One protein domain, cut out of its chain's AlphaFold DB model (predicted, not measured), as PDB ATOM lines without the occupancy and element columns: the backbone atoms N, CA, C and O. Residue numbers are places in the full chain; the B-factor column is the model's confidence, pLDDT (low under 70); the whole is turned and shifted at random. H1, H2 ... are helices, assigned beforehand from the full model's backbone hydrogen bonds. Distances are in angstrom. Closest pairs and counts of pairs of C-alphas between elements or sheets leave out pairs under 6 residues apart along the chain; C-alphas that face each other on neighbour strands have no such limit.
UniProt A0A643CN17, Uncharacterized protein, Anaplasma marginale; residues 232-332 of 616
ATOM      1  N   VAL A 232      -8.525 -21.771  50.272       87.38
ATOM      2  CA  VAL A 232      -9.342 -20.605  49.913       87.38
ATOM      3  C   VAL A 232      -8.589 -19.322  50.257       87.38
ATOM      4  O   VAL A 232      -8.673 -18.778  51.363       87.38
ATOM      5  N   SER A 233      -7.870 -18.808  49.261       76.69
ATOM      6  CA  SER A 233      -7.184 -17.520  49.350       76.69
ATOM      7  C   SER A 233      -8.137 -16.355  49.032       76.69
ATOM      8  O   SER A 233      -9.223 -16.538  48.482       76.69
ATOM      9  N   ASN A 234      -7.742 -15.128  49.382       66.81
ATOM     10  CA  ASN A 234      -8.518 -13.927  49.038       66.81
ATOM     11  C   ASN A 234      -8.248 -13.406  47.623       66.81
ATOM     12  O   ASN A 234      -9.076 -12.671  47.078       66.81
ATOM     13  N   ASN A 235      -7.085 -13.738  47.065       69.81
ATOM     14  CA  ASN A 235      -6.487 -12.992  45.958       69.81
ATOM     15  C   ASN A 235      -6.421 -13.799  44.659       69.81
ATOM     16  O   ASN A 235      -6.113 -13.232  43.616       69.81
ATOM     17  N   CYS A 236      -6.708 -15.100  44.709       79.44
ATOM     18  CA  CYS A 236      -6.731 -15.967  43.540       79.44
ATOM     19  C   CYS A 236      -7.919 -16.927  43.594       79.44
ATOM     20  O   CYS A 236      -8.416 -17.257  44.674       79.44
ATOM     21  N   GLU A 237      -8.348 -17.394  42.424       88.19
ATOM     22  CA  GLU A 237      -9.424 -18.373  42.331       88.19
ATOM     23  C   GLU A 237      -9.018 -19.683  43.018       88.19
ATOM     24  O   GLU A 237      -7.913 -20.196  42.836       88.19
ATOM     25  N   SER A 238      -9.923 -20.243  43.819       91.56
ATOM     26  CA  SER A 238      -9.692 -21.522  44.486       91.56
ATOM     27  C   SER A 238     -10.037 -22.675  43.546       91.56
ATOM     28  O   SER A 238     -11.203 -22.894  43.201       91.56
ATOM     29  N   ILE A 239      -9.026 -23.476  43.189       92.44
ATOM     30  CA  ILE A 239      -9.192 -24.694  42.376       92.44
ATOM     31  C   ILE A 239     -10.173 -25.666  43.046       92.44
ATOM     32  O   ILE A 239     -11.019 -26.260  42.377       92.44
ATOM     33  N   PHE A 240     -10.095 -25.803  44.376       94.50
ATOM     34  CA  PHE A 240     -11.014 -26.653  45.132       94.50
ATOM     35  C   PHE A 240     -12.459 -26.164  45.016       94.50
ATOM     36  O   PHE A 240     -13.337 -26.968  44.709       94.50
ATOM     37  N   LEU A 241     -12.723 -24.867  45.228       94.06
ATOM     38  CA  LEU A 241     -14.086 -24.335  45.146       94.06
ATOM     39  C   LEU A 241     -14.675 -24.485  43.743       94.06
ATOM     40  O   LEU A 241     -15.819 -24.922  43.609       94.06
ATOM     41  N   ARG A 242     -13.884 -24.176  42.709       93.12
ATOM     42  CA  ARG A 242     -14.273 -24.349  41.303       93.12
ATOM     43  C   ARG A 242     -14.712 -25.790  41.032       93.12
ATOM     44  O   ARG A 242     -15.821 -26.028  40.556       93.12
ATOM     45  N   ARG A 243     -13.907 -26.767  41.458       94.19
ATOM     46  CA  ARG A 243     -14.209 -28.196  41.291       94.19
ATOM     47  C   ARG A 243     -15.332 -28.706  42.188       94.19
ATOM     48  O   ARG A 243     -16.093 -29.575  41.771       94.19
ATOM     49  N   TYR A 244     -15.489 -28.160  43.391       94.38
ATOM     50  CA  TYR A 244     -16.621 -28.467  44.272       94.38
ATOM     51  C   TYR A 244     -17.941 -28.028  43.632       94.38
ATOM     52  O   TYR A 244     -18.938 -28.756  43.655       94.38
ATOM     53  N   ILE A 245     -17.939 -26.853  43.000       92.88
ATOM     54  CA  ILE A 245     -19.083 -26.324  42.262       92.88
ATOM     55  C   ILE A 245     -19.340 -27.144  40.994       92.88
ATOM     56  O   ILE A 245     -20.492 -27.503  40.750       92.88
ATOM     57  N   ALA A 246     -18.303 -27.513  40.236       91.62
ATOM     58  CA  ALA A 246     -18.434 -28.411  39.087       91.62
ATOM     59  C   ALA A 246     -19.050 -29.762  39.490       91.62
ATOM     60  O   ALA A 246     -20.038 -30.192  38.896       91.62
ATOM     61  N   LEU A 247     -18.558 -30.382  40.570       91.50
ATOM     62  CA  LEU A 247     -19.105 -31.628  41.114       91.50
ATOM     63  C   LEU A 247     -20.568 -31.471  41.532       91.50
ATOM     64  O   LEU A 247     -21.388 -32.357  41.293       91.50
ATOM     65  N   THR A 248     -20.907 -30.340  42.147       89.81
ATOM     66  CA  THR A 248     -22.286 -30.042  42.533       89.81
ATOM     67  C   THR A 248     -23.189 -29.934  41.305       89.81
ATOM     68  O   THR A 248     -24.223 -30.596  41.261       89.81
ATOM     69  N   ARG A 249     -22.783 -29.166  40.285       88.06
ATOM     70  CA  ARG A 249     -23.521 -29.017  39.018       88.06
ATOM     71  C   ARG A 249     -23.730 -30.360  38.327       88.06
ATOM     72  O   ARG A 249     -24.859 -30.685  37.975       88.06
ATOM     73  N   ALA A 250     -22.667 -31.151  38.196       85.38
ATOM     74  CA  ALA A 250     -22.714 -32.463  37.563       85.38
ATOM     75  C   ALA A 250     -23.693 -33.405  38.275       85.38
ATOM     76  O   ALA A 250     -24.403 -34.176  37.634       85.38
ATOM     77  N   ARG A 251     -23.768 -33.346  39.612       83.88
ATOM     78  CA  ARG A 251     -24.707 -34.177  40.371       83.88
ATOM     79  C   ARG A 251     -26.156 -33.713  40.232       83.88
ATOM     80  O   ARG A 251     -27.011 -34.577  40.151       83.88
ATOM     81  N   VAL A 252     -26.417 -32.405  40.171       78.25
ATOM     82  CA  VAL A 252     -27.770 -31.854  39.937       78.25
ATOM     83  C   VAL A 252     -28.266 -32.191  38.526       78.25
ATOM     84  O   VAL A 252     -29.413 -32.593  38.349       78.25
ATOM     85  N   GLY A 253     -27.397 -32.065  37.520       66.69
ATOM     86  CA  GLY A 253     -27.737 -32.369  36.126       66.69
ATOM     87  C   GLY A 253     -28.066 -33.845  35.874       66.69
ATOM     88  O   GLY A 253     -28.800 -34.146  34.940       66.69
ATOM     89  N   GLY A 254     -27.559 -34.756  36.712       61.34
ATOM     90  CA  GLY A 254     -27.815 -36.195  36.612       61.34
ATOM     91  C   GLY A 254     -29.044 -36.707  37.376       61.34
ATOM     92  O   GLY A 254     -29.369 -37.883  37.246       61.34
ATOM     93  N   SER A 255     -29.710 -35.876  38.184       57.09
ATOM     94  CA  SER A 255     -30.820 -36.279  39.066       57.09
ATOM     95  C   SER A 255     -32.150 -35.616  38.704       57.09
ATOM     96  O   SER A 255     -32.806 -35.054  39.574       57.09
ATOM     97  N   ASP A 256     -32.529 -35.617  37.421       58.53
ATOM     98  CA  ASP A 256     -33.748 -34.958  36.909       58.53
ATOM     99  C   ASP A 256     -33.868 -33.463  37.307       58.53
ATOM    100  O   ASP A 256     -34.950 -32.878  37.296       58.53
ATOM    101  N   GLY A 257     -32.742 -32.820  37.655       58.44
ATOM    102  CA  GLY A 257     -32.680 -31.443  38.150       58.44
ATOM    103  C   GLY A 257     -32.850 -31.278  39.668       58.44
ATOM    104  O   GLY A 257     -32.788 -30.149  40.159       58.44
ATOM    105  N   GLU A 258     -33.030 -32.357  40.435       65.38
ATOM    106  CA  GLU A 258     -33.116 -32.300  41.898       65.38
ATOM    107  C   GLU A 258     -31.747 -32.095  42.551       65.38
ATOM    108  O   GLU A 258     -30.723 -32.594  42.086       65.38
ATOM    109  N   PHE A 259     -31.714 -31.385  43.681       70.69
ATOM    110  CA  PHE A 259     -30.476 -31.172  44.422       70.69
ATOM    111  C   PHE A 259     -30.120 -32.422  45.248       70.69
ATOM    112  O   PHE A 259     -30.885 -32.793  46.144       70.69
ATOM    113  N   PRO A 260     -28.960 -33.072  45.028       79.50
ATOM    114  CA  PRO A 260     -28.620 -34.290  45.751       79.50
ATOM    115  C   PRO A 260     -28.583 -34.053  47.263       79.50
ATOM    116  O   PRO A 260     -27.886 -33.157  47.744       79.50
ATOM    117  N   VAL A 261     -29.258 -34.920  48.026       83.12
ATOM    118  CA  VAL A 261     -29.389 -34.821  49.495       83.12
ATOM    119  C   VAL A 261     -28.038 -34.637  50.197       83.12
ATOM    120  O   VAL A 261     -27.932 -33.861  51.144       83.12
ATOM    121  N   ALA A 262     -26.998 -35.322  49.713       83.75
ATOM    122  CA  ALA A 262     -25.637 -35.222  50.233       83.75
ATOM    123  C   ALA A 262     -25.063 -33.803  50.133       83.75
ATOM    124  O   ALA A 262     -24.526 -33.284  51.108       83.75
ATOM    125  N   VAL A 263     -25.215 -33.180  48.962       85.31
ATOM    126  CA  VAL A 263     -24.699 -31.834  48.700       85.31
ATOM    127  C   VAL A 263     -25.551 -30.801  49.429       85.31
ATOM    128  O   VAL A 263     -25.012 -29.870  50.016       85.31
ATOM    129  N   MET A 264     -26.875 -30.997  49.468       87.38
ATOM    130  CA  MET A 264     -27.776 -30.135  50.236       87.38
ATOM    131  C   MET A 264     -27.386 -30.113  51.716       87.38
ATOM    132  O   MET A 264     -27.318 -29.050  52.329       87.38
ATOM    133  N   TRP A 265     -27.114 -31.289  52.289       87.44
ATOM    134  CA  TRP A 265     -26.670 -31.421  53.671       87.44
ATOM    135  C   TRP A 265     -25.324 -30.720  53.902       87.44
ATOM    136  O   TRP A 265     -25.218 -29.920  54.829       87.44
ATOM    137  N   ASP A 266     -24.331 -30.953  53.040       90.38
ATOM    138  CA  ASP A 266     -22.988 -30.379  53.186       90.38
ATOM    139  C   ASP A 266     -22.991 -28.846  53.057       90.38
ATOM    140  O   ASP A 266     -22.434 -28.143  53.906       90.38
ATOM    141  N   MET A 267     -23.710 -28.308  52.068       90.31
ATOM    142  CA  MET A 267     -23.905 -26.867  51.913       90.31
ATOM    143  C   MET A 267     -24.658 -26.247  53.088       90.31
ATOM    144  O   MET A 267     -24.321 -25.149  53.525       90.31
ATOM    145  N   ARG A 268     -25.649 -26.950  53.646       89.12
ATOM    146  CA  ARG A 268     -26.388 -26.485  54.823       89.12
ATOM    147  C   ARG A 268     -25.512 -26.440  56.069       89.12
ATOM    148  O   ARG A 268     -25.593 -25.479  56.832       89.12
ATOM    149  N   THR A 269     -24.678 -27.458  56.281       88.44
ATOM    150  CA  THR A 269     -23.749 -27.524  57.417       88.44
ATOM    151  C   THR A 269     -22.652 -26.462  57.330       88.44
ATOM    152  O   THR A 269     -22.256 -25.934  58.363       88.44
ATOM    153  N   ASN A 270     -22.221 -26.097  56.120       91.81
ATOM    154  CA  ASN A 270     -21.153 -25.119  55.882       91.81
ATOM    155  C   ASN A 270     -21.662 -23.758  55.374       91.81
ATOM    156  O   ASN A 270     -20.909 -22.955  54.822       91.81
ATOM    157  N   MET A 271     -22.958 -23.484  55.539       89.69
ATOM    158  CA  MET A 271     -23.622 -22.326  54.938       89.69
ATOM    159  C   MET A 271     -22.990 -20.994  55.354       89.69
ATOM    160  O   MET A 271     -22.880 -20.077  54.543       89.69
ATOM    161  N   GLN A 272     -22.563 -20.886  56.612       87.50
ATOM    162  CA  GLN A 272     -21.922 -19.677  57.125       87.50
ATOM    163  C   GLN A 272     -20.569 -19.426  56.444       87.50
ATOM    164  O   GLN A 272     -20.296 -18.293  56.054       87.50
ATOM    165  N   GLN A 273     -19.774 -20.478  56.219       90.62
ATOM    166  CA  GLN A 273     -18.480 -20.384  55.541       90.62
ATOM    167  C   GLN A 273     -18.657 -20.000  54.069       90.62
ATOM    168  O   GLN A 273     -17.974 -19.104  53.577       90.62
ATOM    169  N   PHE A 274     -19.629 -20.597  53.374       91.69
ATOM    170  CA  PHE A 274     -19.940 -20.210  51.995       91.69
ATOM    171  C   PHE A 274     -20.397 -18.752  51.884       91.69
ATOM    172  O   PHE A 274     -19.953 -18.032  50.990       91.69
ATOM    173  N   MET A 275     -21.242 -18.283  52.807       87.31
ATOM    174  CA  MET A 275     -21.667 -16.881  52.842       87.31
ATOM    175  C   MET A 275     -20.505 -15.925  53.130       87.31
ATOM    176  O   MET A 275     -20.441 -14.857  52.516       87.31
ATOM    177  N   HIS A 276     -19.574 -16.306  54.009       87.38
ATOM    178  CA  HIS A 276     -18.348 -15.541  54.257       87.38
ATOM    179  C   HIS A 276     -17.518 -15.393  52.980       87.38
ATOM    180  O   HIS A 276     -17.187 -14.271  52.598       87.38
ATOM    181  N   ILE A 277     -17.270 -16.495  52.267       88.81
ATOM    182  CA  ILE A 277     -16.512 -16.496  51.006       88.81
ATOM    183  C   ILE A 277     -17.193 -15.603  49.961       88.81
ATOM    184  O   ILE A 277     -16.550 -14.726  49.387       88.81
ATOM    185  N   LEU A 278     -18.509 -15.752  49.770       86.50
ATOM    186  CA  LEU A 278     -19.287 -14.942  48.823       86.50
ATOM    187  C   LEU A 278     -19.256 -13.438  49.126       86.50
ATOM    188  O   LEU A 278     -19.432 -12.626  48.215       86.50
ATOM    189  N   THR A 279     -19.082 -13.066  50.395       81.94
ATOM    190  CA  THR A 279     -19.126 -11.667  50.834       81.94
ATOM    191  C   THR A 279     -17.738 -11.030  50.806       81.94
ATOM    192  O   THR A 279     -17.590  -9.911  50.302       81.94
ATOM    193  N   TYR A 280     -16.724 -11.748  51.302       79.69
ATOM    194  CA  TYR A 280     -15.412 -11.185  51.632       79.69
ATOM    195  C   TYR A 280     -14.243 -11.762  50.820       79.69
ATOM    196  O   TYR A 280     -13.255 -11.055  50.644       79.69
ATOM    197  N   ALA A 281     -14.348 -12.974  50.265       76.38
ATOM    198  CA  ALA A 281     -13.291 -13.604  49.465       76.38
ATOM    199  C   ALA A 281     -13.621 -13.540  47.962       76.38
ATOM    200  O   ALA A 281     -13.708 -14.554  47.273       76.38
ATOM    201  N   ARG A 282     -13.844 -12.325  47.440       68.31
ATOM    202  CA  ARG A 282     -14.343 -12.118  46.064       68.31
ATOM    203  C   ARG A 282     -13.408 -12.642  44.966       68.31
ATOM    204  O   ARG A 282     -13.900 -12.907  43.878       68.31
ATOM    205  N   GLY A 283     -12.109 -12.794  45.241       79.38
ATOM    206  CA  GLY A 283     -11.148 -13.396  44.312       79.38
ATOM    207  C   GLY A 283     -11.177 -14.926  44.280       79.38
ATOM    208  O   GLY A 283     -10.692 -15.510  43.322       79.38
ATOM    209  N   ALA A 284     -11.779 -15.583  45.277       85.62
ATOM    210  CA  ALA A 284     -11.759 -17.042  45.407       85.62
ATOM    211  C   ALA A 284     -12.645 -17.778  44.388       85.62
ATOM    212  O   ALA A 284     -12.524 -18.995  44.236       85.62
ATOM    213  N   LEU A 285     -13.563 -17.068  43.730       88.81
ATOM    214  CA  LEU A 285     -14.568 -17.626  42.831       88.81
ATOM    215  C   LEU A 285     -14.719 -16.753  41.588       88.81
ATOM    216  O   LEU A 285     -14.848 -15.532  41.696       88.81
ATOM    217  N   SER A 286     -14.858 -17.399  40.432       89.75
ATOM    218  CA  SER A 286     -15.328 -16.732  39.220       89.75
ATOM    219  C   SER A 286     -16.736 -16.152  39.431       89.75
ATOM    220  O   SER A 286     -17.519 -16.619  40.268       89.75
ATOM    221  N   LEU A 287     -17.122 -15.149  38.635       89.44
ATOM    222  CA  LEU A 287     -18.455 -14.536  38.736       89.44
ATOM    223  C   LEU A 287     -19.589 -15.561  38.540       89.44
ATOM    224  O   LEU A 287     -20.634 -15.460  39.186       89.44
ATOM    225  N   GLN A 288     -19.395 -16.536  37.650       89.94
ATOM    226  CA  GLN A 288     -20.373 -17.590  37.376       89.94
ATOM    227  C   GLN A 288     -20.499 -18.559  38.557       89.94
ATOM    228  O   GLN A 288     -21.610 -18.916  38.956       89.94
ATOM    229  N   ASP A 289     -19.374 -18.947  39.150       91.69
ATOM    230  CA  ASP A 289     -19.341 -19.848  40.299       91.69
ATOM    231  C   ASP A 289     -19.900 -19.185  41.557       91.69
ATOM    232  O   ASP A 289     -20.713 -19.784  42.260       91.69
ATOM    233  N   ALA A 290     -19.588 -17.907  41.775       90.69
ATOM    234  CA  ALA A 290     -20.169 -17.113  42.850       90.69
ATOM    235  C   ALA A 290     -21.699 -16.983  42.722       90.69
ATOM    236  O   ALA A 290     -22.405 -17.039  43.729       90.69
ATOM    237  N   ARG A 291     -22.232 -16.825  41.499       90.94
ATOM    238  CA  ARG A 291     -23.689 -16.815  41.258       90.94
ATOM    239  C   ARG A 291     -24.315 -18.164  41.599       90.94
ATOM    240  O   ARG A 291     -25.237 -18.203  42.404       90.94
ATOM    241  N   PHE A 292     -23.762 -19.252  41.065       90.88
ATOM    242  CA  PHE A 292     -24.270 -20.598  41.331       90.88
ATOM    243  C   PHE A 292     -24.267 -20.934  42.829       90.88
ATOM    244  O   PHE A 292     -25.273 -21.396  43.362       90.88
ATOM    245  N   LEU A 293     -23.159 -20.656  43.523       90.94
ATOM    246  CA  LEU A 293     -23.054 -20.897  44.960       90.94
ATOM    247  C   LEU A 293     -24.060 -20.049  45.748       90.94
ATOM    248  O   LEU A 293     -24.714 -20.557  46.658       90.94
ATOM    249  N   ARG A 294     -24.228 -18.770  45.390       90.62
ATOM    250  CA  ARG A 294     -25.209 -17.879  46.024       90.62
ATOM    251  C   ARG A 294     -26.637 -18.393  45.860       90.62
ATOM    252  O   ARG A 294     -27.394 -18.378  46.828       90.62
ATOM    253  N   ASP A 295     -27.001 -18.831  44.660       88.69
ATOM    254  CA  ASP A 295     -28.345 -19.329  44.371       88.69
ATOM    255  C   ASP A 295     -28.606 -20.664  45.081       88.69
ATOM    256  O   ASP A 295     -29.658 -20.831  45.699       88.69
ATOM    257  N   GLY A 296     -27.612 -21.560  45.119       87.25
ATOM    258  CA  GLY A 296     -27.670 -22.800  45.897       87.25
ATOM    259  C   GLY A 296     -27.846 -22.548  47.397       87.25
ATOM    260  O   GLY A 296     -28.728 -23.130  48.028       87.25
ATOM    261  N   VAL A 297     -27.078 -21.620  47.978       87.88
ATOM    262  CA  VAL A 297     -27.225 -21.250  49.394       87.88
ATOM    263  C   VAL A 297     -28.608 -20.654  49.676       87.88
ATOM    264  O   VAL A 297     -29.239 -21.035  50.662       87.88
ATOM    265  N   ARG A 298     -29.123 -19.768  48.814       86.75
ATOM    266  CA  ARG A 298     -30.479 -19.202  48.954       86.75
ATOM    267  C   ARG A 298     -31.565 -20.273  48.884       86.75
ATOM    268  O   ARG A 298     -32.486 -20.254  49.698       86.75
ATOM    269  N   PHE A 299     -31.440 -21.217  47.956       85.19
ATOM    270  CA  PHE A 299     -32.355 -22.351  47.852       85.19
ATOM    271  C   PHE A 299     -32.380 -23.157  49.158       85.19
ATOM    272  O   PHE A 299     -33.442 -23.363  49.740       85.19
ATOM    273  N   ILE A 300     -31.213 -23.506  49.700       84.69
ATOM    274  CA  ILE A 300     -31.096 -24.267  50.955       84.69
ATOM    275  C   ILE A 300     -31.629 -23.484  52.163       84.69
ATOM    276  O   ILE A 300     -32.216 -24.058  53.082       84.69
ATOM    277  N   GLN A 301     -31.453 -22.161  52.179       83.06
ATOM    278  CA  GLN A 301     -32.047 -21.299  53.203       83.06
ATOM    279  C   GLN A 301     -33.578 -21.333  53.160       83.06
ATOM    280  O   GLN A 301     -34.210 -21.326  54.216       83.06
ATOM    281  N   SER A 302     -34.174 -21.402  51.967       80.25
ATOM    282  CA  SER A 302     -35.629 -21.477  51.810       80.25
ATOM    283  C   SER A 302     -36.220 -22.821  52.265       80.25
ATOM    284  O   SER A 302     -37.346 -22.857  52.753       80.25
ATOM    285  N   THR A 303     -35.438 -23.908  52.240       73.88
ATOM    286  CA  THR A 303     -35.852 -25.265  52.657       73.88
ATOM    287  C   THR A 303     -35.511 -25.593  54.122       73.88
ATOM    288  O   THR A 303     -35.535 -26.748  54.559       73.88
ATOM    289  N   ARG A 304     -35.218 -24.577  54.948       59.88
ATOM    290  CA  ARG A 304     -34.696 -24.721  56.326       59.88
ATOM    291  C   ARG A 304     -35.605 -25.493  57.296       59.88
ATOM    292  O   ARG A 304     -35.109 -25.977  58.312       59.88
ATOM    293  N   ASN A 305     -36.888 -25.673  57.008       60.31
ATOM    294  CA  ASN A 305     -37.793 -26.423  57.890       60.31
ATOM    295  C   ASN A 305     -37.887 -27.919  57.558       60.31
ATOM    296  O   ASN A 305     -38.461 -28.682  58.333       60.31
ATOM    297  N   GLU A 306     -37.289 -28.367  56.455       65.19
ATOM    298  CA  GLU A 306     -37.307 -29.776  56.077       65.19
ATOM    299  C   GLU A 306     -36.216 -30.555  56.819       65.19
ATOM    300  O   GLU A 306     -35.038 -30.170  56.848       65.19
ATOM    301  N   VAL A 307     -36.618 -31.672  57.435       64.38
ATOM    302  CA  VAL A 307     -35.692 -32.627  58.050       64.38
ATOM    303  C   VAL A 307     -35.011 -33.404  56.932       64.38
ATOM    304  O   VAL A 307     -35.582 -34.335  56.365       64.38
ATOM    305  N   ILE A 308     -33.762 -33.047  56.642       66.44
ATOM    306  CA  ILE A 308     -32.937 -33.782  55.687       66.44
ATOM    307  C   ILE A 308     -32.563 -35.129  56.320       66.44
ATOM    308  O   ILE A 308     -31.642 -35.221  57.134       66.44
ATOM    309  N   LYS A 309     -33.289 -36.192  55.965       68.56
ATOM    310  CA  LYS A 309     -32.932 -37.560  56.355       68.56
ATOM    311  C   LYS A 309     -31.743 -38.013  55.517       68.56
ATOM    312  O   LYS A 309     -31.900 -38.424  54.372       68.56
ATOM    313  N   TYR A 310     -30.552 -37.946  56.104       72.50
ATOM    314  CA  TYR A 310     -29.317 -38.345  55.443       72.50
ATOM    315  C   TYR A 310     -28.588 -39.429  56.240       72.50
ATOM    316  O   TYR A 310     -28.256 -39.248  57.412       72.50
ATOM    317  N   GLY A 311     -28.379 -40.590  55.616       81.06
ATOM    318  CA  GLY A 311     -27.774 -41.754  56.265       81.06
ATOM    319  C   GLY A 311     -26.262 -41.610  56.466       81.06
ATOM    320  O   GLY A 311     -25.557 -41.094  55.601       81.06
ATOM    321  N   ALA A 312     -25.742 -42.152  57.573       83.88
ATOM    322  CA  ALA A 312     -24.316 -42.082  57.920       83.88
ATOM    323  C   ALA A 312     -23.386 -42.658  56.832       83.88
ATOM    324  O   ALA A 312     -22.320 -42.108  56.573       83.88
ATOM    325  N   ALA A 313     -23.798 -43.732  56.150       83.38
ATOM    326  CA  ALA A 313     -23.009 -44.338  55.075       83.38
ATOM    327  C   ALA A 313     -22.922 -43.448  53.823       83.38
ATOM    328  O   ALA A 313     -21.872 -43.389  53.183       83.38
ATOM    329  N   ALA A 314     -24.009 -42.749  53.483       83.00
ATOM    330  CA  ALA A 314     -24.008 -41.796  52.380       83.00
ATOM    331  C   ALA A 314     -23.116 -40.599  52.722       83.00
ATOM    332  O   ALA A 314     -22.315 -40.188  51.886       83.00
ATOM    333  N   ARG A 315     -23.185 -40.121  53.974       84.50
ATOM    334  CA  ARG A 315     -22.324 -39.052  54.490       84.50
ATOM    335  C   ARG A 315     -20.848 -39.399  54.397       84.50
ATOM    336  O   ARG A 315     -20.090 -38.635  53.817       84.50
ATOM    337  N   ALA A 316     -20.460 -40.568  54.897       84.38
ATOM    338  CA  ALA A 316     -19.077 -41.026  54.827       84.38
ATOM    339  C   ALA A 316     -18.579 -41.148  53.377       84.38
ATOM    340  O   ALA A 316     -17.430 -40.823  53.096       84.38
ATOM    341  N   LYS A 317     -19.446 -41.573  52.439       85.81
ATOM    342  CA  LYS A 317     -19.112 -41.580  51.007       85.81
ATOM    343  C   LYS A 317     -18.875 -40.160  50.491       85.81
ATOM    344  O   LYS A 317     -17.855 -39.924  49.863       85.81
ATOM    345  N   HIS A 318     -19.770 -39.217  50.788       88.44
ATOM    346  CA  HIS A 318     -19.616 -37.838  50.327       88.44
ATOM    347  C   HIS A 318     -18.374 -37.154  50.909       88.44
ATOM    348  O   HIS A 318     -17.636 -36.525  50.161       88.44
ATOM    349  N   GLU A 319     -18.110 -37.316  52.207       89.38
ATOM    350  CA  GLU A 319     -16.899 -36.790  52.846       89.38
ATOM    351  C   GLU A 319     -15.632 -37.392  52.208       89.38
ATOM    352  O   GLU A 319     -14.667 -36.670  51.965       89.38
ATOM    353  N   ALA A 320     -15.649 -38.681  51.851       89.25
ATOM    354  CA  ALA A 320     -14.555 -39.315  51.117       89.25
ATOM    355  C   ALA A 320     -14.399 -38.779  49.679       89.25
ATOM    356  O   ALA A 320     -13.272 -38.587  49.226       89.25
ATOM    357  N   ASP A 321     -15.500 -38.489  48.977       91.06
ATOM    358  CA  ASP A 321     -15.459 -37.850  47.655       91.06
ATOM    359  C   ASP A 321     -14.847 -36.442  47.740       91.06
ATOM    360  O   ASP A 321     -14.057 -36.058  46.882       91.06
ATOM    361  N   VAL A 322     -15.167 -35.677  48.793       92.62
ATOM    362  CA  VAL A 322     -14.584 -34.346  49.026       92.62
ATOM    363  C   VAL A 322     -13.096 -34.443  49.375       92.62
ATOM    364  O   VAL A 322     -12.313 -33.627  48.897       92.62
ATOM    365  N   LEU A 323     -12.670 -35.451  50.144       92.75
ATOM    366  CA  LEU A 323     -11.244 -35.698  50.403       92.75
ATOM    367  C   LEU A 323     -10.469 -36.006  49.119       92.75
ATOM    368  O   LEU A 323      -9.370 -35.491  48.925       92.75
ATOM    369  N   LEU A 324     -11.045 -36.820  48.233       93.69
ATOM    370  CA  LEU A 324     -10.470 -37.097  46.917       93.69
ATOM    371  C   LEU A 324     -10.397 -35.842  46.055       93.69
ATOM    372  O   LEU A 324      -9.360 -35.579  45.451       93.69
ATOM    373  N   LEU A 325     -11.472 -35.054  46.032       95.31
ATOM    374  CA  LEU A 325     -11.510 -33.773  45.336       95.31
ATOM    375  C   LEU A 325     -10.402 -32.842  45.837       95.31
ATOM    376  O   LEU A 325      -9.711 -32.227  45.030       95.31
ATOM    377  N   LEU A 326     -10.201 -32.773  47.154       94.06
ATOM    378  CA  LEU A 326      -9.149 -31.978  47.775       94.06
ATOM    379  C   LEU A 326      -7.757 -32.485  47.368       94.06
ATOM    380  O   LEU A 326      -6.939 -31.689  46.919       94.06
ATOM    381  N   GLY A 327      -7.520 -33.801  47.403       94.38
ATOM    382  CA  GLY A 327      -6.245 -34.405  46.993       94.38
ATOM    383  C   GLY A 327      -5.931 -34.242  45.502       94.38
ATOM    384  O   GLY A 327      -4.766 -34.205  45.116       94.38
ATOM    385  N   LEU A 328      -6.958 -34.110  44.662       94.94
ATOM    386  CA  LEU A 328      -6.818 -33.813  43.235       94.94
ATOM    387  C   LEU A 328      -6.673 -32.317  42.946       94.94
ATOM    388  O   LEU A 328      -6.311 -31.971  41.824       94.94
ATOM    389  N   SER A 329      -6.950 -31.441  43.916       93.31
ATOM    390  CA  SER A 329      -7.017 -29.982  43.728       93.31
ATOM    391  C   SER A 329      -5.941 -29.185  44.437       93.31
ATOM    392  O   SER A 329      -5.644 -28.087  43.985       93.31
ATOM    393  N   GLN A 330      -5.407 -29.691  45.543       90.19
ATOM    394  CA  GLN A 330      -4.475 -28.963  46.393       90.19
ATOM    395  C   GLN A 330      -3.099 -29.592  46.308       90.19
ATOM    396  O   GLN A 330      -2.982 -30.817  46.363       90.19
ATOM    397  N   SER A 331      -2.077 -28.757  46.161       85.94
ATOM    398  CA  SER A 331      -0.690 -29.200  46.103       85.94
ATOM    399  C   SER A 331      -0.015 -29.211  47.474       85.94
ATOM    400  O   SER A 331       0.954 -29.941  47.653       85.94
ATOM    401  N   ASP A 332      -0.552 -28.487  48.460       83.62
ATOM    402  CA  ASP A 332       0.033 -28.408  49.798       83.62
ATOM    403  C   ASP A 332      -0.029 -29.757  50.540       83.62
ATOM    404  O   ASP A 332      -1.103 -30.301  50.831       83.62
TER     405      ASP A 332
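What this domain is: This is residues 232 to 332 of the 616 residues of an uncharacterized protein of Anaplasma marginale (UniProt A0A643CN17). The longest helix, H5, lies along one side of a middle made by H1 and H2, and the helical hairpin of H3 and H4 covers the opposite side. The link from H4 to H5, residues 303 to 311, crosses from one side to the other at one end. The printed part has 101 residues with five named helices, H1 to H5 in chain order, and no named strand: all helix. It is compact, with a radius of gyration of the C-alphas of 13.5 A, and rounded, spanning 37 by 28 by 24 A.

Where its parts are: H5, residues 312 to 329, is 25.4 A long and ends at C-alpha 329, (-7.017, -29.982, 43.728). H1, residues 239 to 253, begins at C-alpha 239, (-9.192, -24.694, 42.376), and is 21.0 A long. H2 is residues 261 to 269, 12.2 A, and H3 residues 271 to 280, 14.2 A. H4, residues 287 to 302, is 22.7 A long.

How they stand to each other: H5 touches H1 with residues 322 to 329 alone, at a steep tilt of 46 degrees, opposite ways; the closest C-alphas, Phe 240 and Ser 329, are 5.4 A apart. H5 and H2 only just touch, with 3 pairs of C-alphas within 8 A, the closest Ala 262 and His 318 at 6.6 A. H4 is the hub, touching three helices: H1 at 58 degrees, steep, closest C-alphas Ile 245 and Asp 289, 6.8 A; H2 about perpendicular at 89 degrees, Arg 268 and Ile 300, 6.5 A; and H3, its hairpin partner, at 37 degrees, only just steep, opposite ways, Leu 278 and Ala 290, 6.4 A. H4 and H5 are apart. In H1, H2, H3, H4 and H5 every O i to N i+4 pair is within hydrogen-bond range.

The domain as a whole: The C-alphas of Asn 305 and Ser 331, the two farthest apart, are 39.0 A apart. The printed part has no cut and no long link. Its mean pLDDT is 83.9; residues 234 to 235, 253 to 258, 282 and 304 to 309 are under 70.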